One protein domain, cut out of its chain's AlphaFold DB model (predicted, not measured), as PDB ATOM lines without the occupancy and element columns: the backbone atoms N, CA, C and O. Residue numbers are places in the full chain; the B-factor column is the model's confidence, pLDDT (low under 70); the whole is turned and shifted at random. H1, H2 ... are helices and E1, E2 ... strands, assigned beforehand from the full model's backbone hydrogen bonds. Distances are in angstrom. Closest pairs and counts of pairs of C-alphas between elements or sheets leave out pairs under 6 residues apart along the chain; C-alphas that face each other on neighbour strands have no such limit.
ATOM      1  N   PHE A   3      31.166 -12.270   0.291       74.44
ATOM      2  CA  PHE A   3      31.943 -13.507   0.304       74.44
ATOM      3  C   PHE A   3      32.914 -13.452   1.479       74.44
ATOM      4  O   PHE A   3      33.792 -12.591   1.510       74.44
ATOM      5  N   ARG A   4      32.758 -14.354   2.452       78.44
ATOM      6  CA  ARG A   4      33.639 -14.433   3.624       78.44
ATOM      7  C   ARG A   4      34.645 -15.567   3.463       78.44
ATOM      8  O   ARG A   4      34.262 -16.710   3.225       78.44
ATOM      9  N   PHE A   5      35.916 -15.249   3.663       78.38
ATOM     10  CA  PHE A   5      37.044 -16.176   3.663       78.38
ATOM     11  C   PHE A   5      37.783 -16.092   5.004       78.38
ATOM     12  O   PHE A   5      37.653 -15.124   5.748       78.38
ATOM     13  N   LYS A   6      38.594 -17.106   5.334       77.50
ATOM     14  CA  LYS A   6      39.391 -17.090   6.578       77.50
ATOM     15  C   LYS A   6      40.379 -15.915   6.639       77.50
ATOM     16  O   LYS A   6      40.685 -15.442   7.722       77.50
ATOM     17  N   THR A   7      40.868 -15.466   5.487       79.50
ATOM     18  CA  THR A   7      41.867 -14.398   5.337       79.50
ATOM     19  C   THR A   7      41.265 -13.017   5.060       79.50
ATOM     20  O   THR A   7      42.014 -12.061   4.904       79.50
ATOM     21  N   GLY A   8      39.936 -12.885   4.980       81.19
ATOM     22  CA  GLY A   8      39.266 -11.611   4.697       81.19
ATOM     23  C   GLY A   8      37.875 -11.784   4.089       81.19
ATOM     24  O   GLY A   8      37.348 -12.891   4.018       81.19
ATOM     25  N   PHE A   9      37.270 -10.693   3.627       76.94
ATOM     26  CA  PHE A   9      35.973 -10.728   2.954       76.94
ATOM     27  C   PHE A   9      35.980  -9.855   1.697       76.94
ATOM     28  O   PHE A   9      36.673  -8.843   1.628       76.94
ATOM     29  N   VAL A  10      35.178 -10.241   0.706       78.62
ATOM     30  CA  VAL A  10      34.906  -9.445  -0.496       78.62
ATOM     31  C   VAL A  10      33.451  -9.010  -0.445       78.62
ATOM     32  O   VAL A  10      32.541  -9.847  -0.463       78.62
ATOM     33  N   ILE A  11      33.215  -7.698  -0.395       73.12
ATOM     34  CA  ILE A  11      31.865  -7.147  -0.529       73.12
ATOM     35  C   ILE A  11      31.629  -6.783  -1.987       73.12
ATOM     36  O   ILE A  11      32.289  -5.911  -2.544       73.12
ATOM     37  N   CYS A  12      30.649  -7.435  -2.600       70.56
ATOM     38  CA  CYS A  12      30.208  -7.102  -3.942       70.56
ATOM     39  C   CYS A  12      29.034  -6.112  -3.855       70.56
ATOM     40  O   CYS A  12      27.898  -6.500  -3.536       70.56
ATOM     41  N   TYR A  13      29.330  -4.832  -4.110       66.69
ATOM     42  CA  TYR A  13      28.372  -3.725  -4.196       66.69
ATOM     43  C   TYR A  13      27.932  -3.504  -5.647       66.69
ATOM     44  O   TYR A  13      28.242  -2.490  -6.262       66.69
ATOM     45  N   LEU A  14      27.202  -4.460  -6.220       64.75
ATOM     46  CA  LEU A  14      26.513  -4.209  -7.484       64.75
ATOM     47  C   LEU A  14      25.090  -3.762  -7.153       64.75
ATOM     48  O   LEU A  14      24.235  -4.576  -6.805       64.75
ATOM     49  N   THR A  15      24.824  -2.462  -7.279       61.53
ATOM     50  CA  THR A  15      23.496  -1.839  -7.105       61.53
ATOM     51  C   THR A  15      22.410  -2.557  -7.923       61.53
ATOM     52  O   THR A  15      21.234  -2.575  -7.565       61.53
ATOM     53  N   ASN A  16      22.822  -3.247  -8.988       67.19
ATOM     54  CA  ASN A  16      21.960  -3.963  -9.917       67.19
ATOM     55  C   ASN A  16      21.547  -5.379  -9.465       67.19
ATOM     56  O   ASN A  16      20.656  -5.951 -10.097       67.19
ATOM     57  N   PHE A  17      22.082  -5.939  -8.365       75.44
ATOM     58  CA  PHE A  17      21.664  -7.263  -7.848       75.44
ATOM     59  C   PHE A  17      20.166  -7.349  -7.558       75.44
ATOM     60  O   PHE A  17      19.576  -8.420  -7.669       75.44
ATOM     61  N   TYR A  18      19.525  -6.225  -7.234       76.31
ATOM     62  CA  TYR A  18      18.083  -6.189  -7.007       76.31
ATOM     63  C   TYR A  18      17.281  -6.680  -8.222       76.31
ATOM     64  O   TYR A  18      16.206  -7.257  -8.071       76.31
ATOM     65  N   SER A  19      17.812  -6.508  -9.436       79.19
ATOM     66  CA  SER A  19      17.183  -7.042 -10.646       79.19
ATOM     67  C   SER A  19      17.252  -8.571 -10.739       79.19
ATOM     68  O   SER A  19      16.308  -9.161 -11.259       79.19
ATOM     69  N   LEU A  20      18.288  -9.210 -10.170       82.62
ATOM     70  CA  LEU A  20      18.405 -10.674 -10.091       82.62
ATOM     71  C   LEU A  20      17.373 -11.286  -9.128       82.62
ATOM     72  O   LEU A  20      16.983 -12.443  -9.272       82.62
ATOM     73  N   LEU A  21      16.891 -10.495  -8.166       83.56
ATOM     74  CA  LEU A  21      15.892 -10.919  -7.181       83.56
ATOM     75  C   LEU A  21      14.445 -10.801  -7.679       83.56
ATOM     76  O   LEU A  21      13.534 -11.278  -7.007       83.56
ATOM     77  N   LYS A  22      14.205 -10.175  -8.838       83.88
ATOM     78  CA  LYS A  22      12.861 -10.043  -9.415       83.88
ATOM     79  C   LYS A  22      12.584 -11.186 -10.383       83.88
ATOM     80  O   LYS A  22      13.106 -11.172 -11.499       83.88
ATOM     81  N   LYS A  23      11.683 -12.106 -10.019       81.00
ATOM     82  CA  LYS A  23      11.271 -13.214 -10.905       81.00
ATOM     83  C   LYS A  23      10.757 -12.739 -12.267       81.00
ATOM     84  O   LYS A  23      11.043 -13.352 -13.289       81.00
ATOM     85  N   THR A  24      10.087 -11.587 -12.301       82.56
ATOM     86  CA  THR A  24       9.566 -10.978 -13.537       82.56
ATOM     87  C   THR A  24      10.647 -10.606 -14.553       82.56
ATOM     88  O   THR A  24      10.344 -10.447 -15.731       82.56
ATOM     89  N   LYS A  25      11.911 -10.463 -14.128       81.81
ATOM     90  CA  LYS A  25      13.022 -10.047 -14.994       81.81
ATOM     91  C   LYS A  25      13.918 -11.196 -15.453       81.81
ATOM     92  O   LYS A  25      14.777 -10.952 -16.297       81.81
ATOM     93  N   VAL A  26      13.703 -12.425 -14.974       82.44
ATOM     94  CA  VAL A  26      14.589 -13.589 -15.204       82.44
ATOM     95  C   VAL A  26      14.830 -13.874 -16.689       82.44
ATOM     96  O   VAL A  26      15.927 -14.266 -17.080       82.44
ATOM     97  N   ASN A  27      13.837 -13.615 -17.543       83.25
ATOM     98  CA  ASN A  27      13.950 -13.886 -18.977       83.25
ATOM     99  C   ASN A  27      14.528 -12.731 -19.810       83.25
ATOM    100  O   ASN A  27      14.717 -12.884 -21.015       83.25
ATOM    101  N   THR A  28      14.827 -11.585 -19.193       89.81
ATOM    102  CA  THR A  28      15.400 -10.438 -19.908       89.81
ATOM    103  C   THR A  28      16.870 -10.676 -20.250       89.81
ATOM    104  O   THR A  28      17.615 -11.286 -19.481       89.81
ATOM    105  N   GLU A  29      17.326 -10.153 -21.389       90.12
ATOM    106  CA  GLU A  29      18.741 -10.225 -21.779       90.12
ATOM    107  C   GLU A  29      19.650  -9.563 -20.734       90.12
ATOM    108  O   GLU A  29      20.714 -10.083 -20.399       90.12
ATOM    109  N   TYR A  30      19.183  -8.458 -20.149       86.56
ATOM    110  CA  TYR A  30      19.872  -7.774 -19.062       86.56
ATOM    111  C   TYR A  30      20.093  -8.687 -17.851       86.56
ATOM    112  O   TYR A  30      21.204  -8.752 -17.331       86.56
ATOM    113  N   TYR A  31      19.062  -9.428 -17.428       88.75
ATOM    114  CA  TYR A  31      19.185 -10.386 -16.331       88.75
ATOM    115  C   TYR A  31      20.224 -11.461 -16.647       88.75
ATOM    116  O   TYR A  31      21.081 -11.739 -15.813       88.75
ATOM    117  N   LYS A  32      20.192 -12.030 -17.858       89.50
ATOM    118  CA  LYS A  32      21.145 -13.071 -18.274       89.50
ATOM    119  C   LYS A  32      22.585 -12.551 -18.282       89.50
ATOM    120  O   LYS A  32      23.466 -13.208 -17.734       89.50
ATOM    121  N   LYS A  33      22.819 -11.353 -18.834       90.50
ATOM    122  CA  LYS A  33      24.135 -10.689 -18.818       90.50
ATOM    123  C   LYS A  33      24.619 -10.439 -17.393       90.50
ATOM    124  O   LYS A  33      25.745 -10.797 -17.060       90.50
ATOM    125  N   LEU A  34      23.762  -9.874 -16.544       88.62
ATOM    126  CA  LEU A  34      24.103  -9.591 -15.154       88.62
ATOM    127  C   LEU A  34      24.401 -10.872 -14.368       88.62
ATOM    128  O   LEU A  34      25.365 -10.902 -13.606       88.62
ATOM    129  N   LEU A  35      23.614 -11.932 -14.571       89.06
ATOM    130  CA  LEU A  35      23.847 -13.236 -13.959       89.06
ATOM    131  C   LEU A  35      25.199 -13.809 -14.397       89.06
ATOM    132  O   LEU A  35      25.955 -14.266 -13.550       89.06
ATOM    133  N   ASN A  36      25.534 -13.731 -15.686       90.31
ATOM    134  CA  ASN A  36      26.804 -14.246 -16.193       90.31
ATOM    135  C   ASN A  36      28.012 -13.507 -15.595       90.31
ATOM    136  O   ASN A  36      28.913 -14.146 -15.065       90.31
ATOM    137  N   ILE A  37      27.981 -12.167 -15.582       88.69
ATOM    138  CA  ILE A  37      29.026 -11.341 -14.942       88.69
ATOM    139  C   ILE A  37      29.169 -11.723 -13.467       88.69
ATOM    140  O   ILE A  37      30.269 -11.860 -12.943       88.69
ATOM    141  N   THR A  38      28.041 -11.924 -12.795       87.44
ATOM    142  CA  THR A  38      28.013 -12.278 -11.380       87.44
ATOM    143  C   THR A  38      28.655 -13.650 -11.122       87.44
ATOM    144  O   THR A  38      29.447 -13.784 -10.191       87.44
ATOM    145  N   LEU A  39      28.344 -14.657 -11.943       88.88
ATOM    146  CA  LEU A  39      28.946 -15.994 -11.857       88.88
ATOM    147  C   LEU A  39      30.440 -15.976 -12.200       88.88
ATOM    148  O   LEU A  39      31.226 -16.731 -11.630       88.88
ATOM    149  N   GLU A  40      30.856 -15.106 -13.115       90.25
ATOM    150  CA  GLU A  40      32.268 -14.934 -13.443       90.25
ATOM    151  C   GLU A  40      33.047 -14.318 -12.276       90.25
ATOM    152  O   GLU A  40      34.101 -14.835 -11.907       90.25
ATOM    153  N   ILE A  41      32.488 -13.294 -11.621       87.06
ATOM    154  CA  ILE A  41      33.057 -12.718 -10.395       87.06
ATOM    155  C   ILE A  41      33.170 -13.790  -9.308       87.06
ATOM    156  O   ILE A  41      34.198 -13.870  -8.643       87.06
ATOM    157  N   GLU A  42      32.155 -14.642  -9.144       87.69
ATOM    158  CA  GLU A  42      32.204 -15.774  -8.213       87.69
ATOM    159  C   GLU A  42      33.447 -16.637  -8.455       87.69
ATOM    160  O   GLU A  42      34.244 -16.866  -7.545       87.69
ATOM    161  N   ARG A  43      33.657 -17.061  -9.705       89.25
ATOM    162  CA  ARG A  43      34.807 -17.881 -10.098       89.25
ATOM    163  C   ARG A  43      36.127 -17.163  -9.847       89.25
ATOM    164  O   ARG A  43      37.032 -17.767  -9.279       89.25
ATOM    165  N   GLN A  44      36.232 -15.893 -10.232       88.88
ATOM    166  CA  GLN A  44      37.451 -15.100 -10.056       88.88
ATOM    167  C   GLN A  44      37.795 -14.900  -8.577       88.88
ATOM    168  O   GLN A  44      38.953 -15.050  -8.196       88.88
ATOM    169  N   VAL A  45      36.804 -14.625  -7.724       86.50
ATOM    170  CA  VAL A  45      37.013 -14.481  -6.277       86.50
ATOM    171  C   VAL A  45      37.488 -15.804  -5.675       86.50
ATOM    172  O   VAL A  45      38.458 -15.822  -4.922       86.50
ATOM    173  N   TYR A  46      36.862 -16.929  -6.023       88.19
ATOM    174  CA  TYR A  46      37.306 -18.236  -5.527       88.19
ATOM    175  C   TYR A  46      38.716 -18.599  -6.016       88.19
ATOM    176  O   TYR A  46      39.537 -19.047  -5.213       88.19
ATOM    177  N   ALA A  47      39.032 -18.320  -7.284       89.62
ATOM    178  CA  ALA A  47      40.369 -18.499  -7.844       89.62
ATOM    179  C   ALA A  47      41.417 -17.612  -7.148       89.62
ATOM    180  O   ALA A  47      42.498 -18.095  -6.823       89.62
ATOM    181  N   PHE A  48      41.082 -16.355  -6.841       88.00
ATOM    182  CA  PHE A  48      41.950 -15.431  -6.103       88.00
ATOM    183  C   PHE A  48      42.339 -15.978  -4.720       88.00
ATOM    184  O   PHE A  48      43.491 -15.865  -4.310       88.00
ATOM    185  N   TYR A  49      41.411 -16.639  -4.021       86.25
ATOM    186  CA  TYR A  49      41.695 -17.302  -2.742       86.25
ATOM    187  C   TYR A  49      42.288 -18.715  -2.886       86.25
ATOM    188  O   TYR A  49      42.452 -19.408  -1.878       86.25
ATOM    189  N   ASN A  50      42.599 -19.158  -4.111       87.31
ATOM    190  CA  ASN A  50      43.043 -20.514  -4.437       87.31
ATOM    191  C   ASN A  50      42.107 -21.590  -3.840       87.31
ATOM    192  O   ASN A  50      42.531 -22.569  -3.219       87.31
ATOM    193  N   LYS A  51      40.796 -21.343  -3.943       85.19
ATOM    194  CA  LYS A  51      39.726 -22.218  -3.458       85.19
ATOM    195  C   LYS A  51      38.927 -22.764  -4.630       85.19
ATOM    196  O   LYS A  51      38.621 -22.051  -5.579       85.19
ATOM    197  N   ASN A  52      38.491 -24.013  -4.500       86.19
ATOM    198  CA  ASN A  52      37.510 -24.585  -5.413       86.19
ATOM    199  C   ASN A  52      36.148 -23.936  -5.170       86.19
ATOM    200  O   ASN A  52      35.718 -23.832  -4.018       86.19
ATOM    201  N   LEU A  53      35.485 -23.519  -6.248       83.06
ATOM    202  CA  LEU A  53      34.139 -22.965  -6.201       83.06
ATOM    203  C   LEU A  53      33.124 -24.084  -5.900       83.06
ATOM    204  O   LEU A  53      32.990 -25.003  -6.710       83.06
ATOM    205  N   PRO A  54      32.392 -24.030  -4.772       78.75
ATOM    206  CA  PRO A  54      31.273 -24.925  -4.520       78.75
ATOM    207  C   PRO A  54      30.147 -24.650  -5.512       78.75
ATOM    208  O   PRO A  54      29.903 -23.507  -5.896       78.75
ATOM    209  N   GLU A  55      29.420 -25.691  -5.893       80.12
ATOM    210  CA  GLU A  55      28.405 -25.574  -6.931       80.12
ATOM    211  C   GLU A  55      27.244 -24.648  -6.513       80.12
ATOM    212  O   GLU A  55      26.484 -24.928  -5.571       80.12
ATOM    213  N   GLY A  56      27.116 -23.534  -7.242       78.50
ATOM    214  CA  GLY A  56      25.940 -22.666  -7.271       78.50
ATOM    215  C   GLY A  56      25.670 -21.850  -6.006       78.50
ATOM    216  O   GLY A  56      24.526 -21.823  -5.555       78.50
ATOM    217  N   ILE A  57      26.661 -21.179  -5.404       85.94
ATOM    218  CA  ILE A  57      26.405 -20.349  -4.209       85.94
ATOM    219  C   ILE A  57      25.533 -19.151  -4.576       85.94
ATOM    220  O   ILE A  57      24.517 -18.904  -3.921       85.94
ATOM    221  N   ILE A  58      25.892 -18.427  -5.637       85.81
ATOM    222  CA  ILE A  58      25.113 -17.276  -6.098       85.81
ATOM    223  C   ILE A  58      23.724 -17.692  -6.576       85.81
ATOM    224  O   ILE A  58      22.745 -17.056  -6.191       85.81
ATOM    225  N   THR A  59      23.602 -18.755  -7.371       87.31
ATOM    226  CA  THR A  59      22.296 -19.220  -7.868       87.31
ATOM    227  C   THR A  59      21.380 -19.644  -6.723       87.31
ATOM    228  O   THR A  59      20.259 -19.148  -6.643       87.31
ATOM    229  N   LYS A  60      21.876 -20.430  -5.755       88.62
ATOM    230  CA  LYS A  60      21.120 -20.796  -4.540       88.62
ATOM    231  C   LYS A  60      20.737 -19.576  -3.704       88.62
ATOM    232  O   LYS A  60      19.669 -19.543  -3.093       88.62
ATOM    233  N   TRP A  61      21.606 -18.568  -3.628       87.75
ATOM    234  CA  TRP A  61      21.298 -17.325  -2.926       87.75
ATOM    235  C   TRP A  61      20.191 -16.533  -3.635       87.75
ATOM    236  O   TRP A  61      19.271 -16.062  -2.965       87.75
ATOM    237  N   ILE A  62      20.245 -16.435  -4.968       87.00
ATOM    238  CA  ILE A  62      19.205 -15.807  -5.791       87.00
ATOM    239  C   ILE A  62      17.876 -16.535  -5.591       87.00
ATOM    240  O   ILE A  62      16.896 -15.881  -5.255       87.00
ATOM    241  N   GLU A  63      17.835 -17.863  -5.700       87.25
ATOM    242  CA  GLU A  63      16.617 -18.663  -5.492       87.25
ATOM    243  C   GLU A  63      15.985 -18.421  -4.115       87.25
ATOM    244  O   GLU A  63      14.776 -18.225  -4.011       87.25
ATOM    245  N   LYS A  64      16.800 -18.352  -3.054       87.06
ATOM    246  CA  LYS A  64      16.327 -18.064  -1.686       87.06
ATOM    247  C   LYS A  64      15.815 -16.636  -1.495       87.06
ATOM    248  O   LYS A  64      15.087 -16.372  -0.539       87.06
ATOM    249  N   LYS A  65      16.268 -15.689  -2.316       85.25
ATOM    250  CA  LYS A  65      15.973 -14.255  -2.170       85.25
ATOM    251  C   LYS A  65      14.989 -13.733  -3.212       85.25
ATOM    252  O   LYS A  65      14.471 -12.632  -3.023       85.25
ATOM    253  N   GLN A  66      14.736 -14.491  -4.274       83.75
ATOM    254  CA  GLN A  66      13.751 -14.159  -5.286       83.75
ATOM    255  C   GLN A  66      12.357 -14.138  -4.665       83.75
ATOM    256  O   GLN A  66      11.886 -15.143  -4.131       83.75
TER     257      GLN A  66
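What this domain is: This is residues 3 to 66 of the 67 residues of the protein "Putative cytosolic protein" of Borrelia hermsii YOR (UniProt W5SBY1). One long helix, H2, makes the longest axis, with the hairpin E1 and E2 set off from its last turns and short H1 near its first; the chain then folds back into H3, which runs the opposite way to H2. The printed part has 64 residues, with three named helices and two named strands in the order E1, E2, H1, H2, H3 along the chain; the class is mostly helix, and E1 and E2 make an antiparallel sheet of order E1 - E2. The whole is only just compact, close to loose, with a radius of gyration of the C-alphas of 12.4 A, spanning 37 by 20 by 17 A.

Where its parts are: E1, residues 3 to 5, begins at C-alpha 3 (31.943, -13.507, 0.304). E2 is residues 8 to 11, H1 17 to 20. H2, residues 29 to 48, is 28.5 A long; H3, residues 57 to 65, is 12.3 A long and ends at C-alpha 65 (15.973, -14.255, -2.170).

How they stand to each other: In the hairpin, N 3 and O 10 are within hydrogen-bond range at 2.9 A. H1 touches H2, at residues 31 to 35 alone; the closest C-alphas, Leu 20 and Tyr 31, are 6.3 A apart. H2, with residues 38 to 42 alone, only just touches H3, with 3 pairs of C-alphas within 8 A, the closest being Leu 39 and Ile 58, 7.0 A, at a steep tilt of 47 degrees. In H2 and H3 every O i to N i+4 pair is within range; H1 is too short for one.

The domain as a whole: The printed part has no cut and no long link; residues 13 to 16 are under 70 in pLDDT.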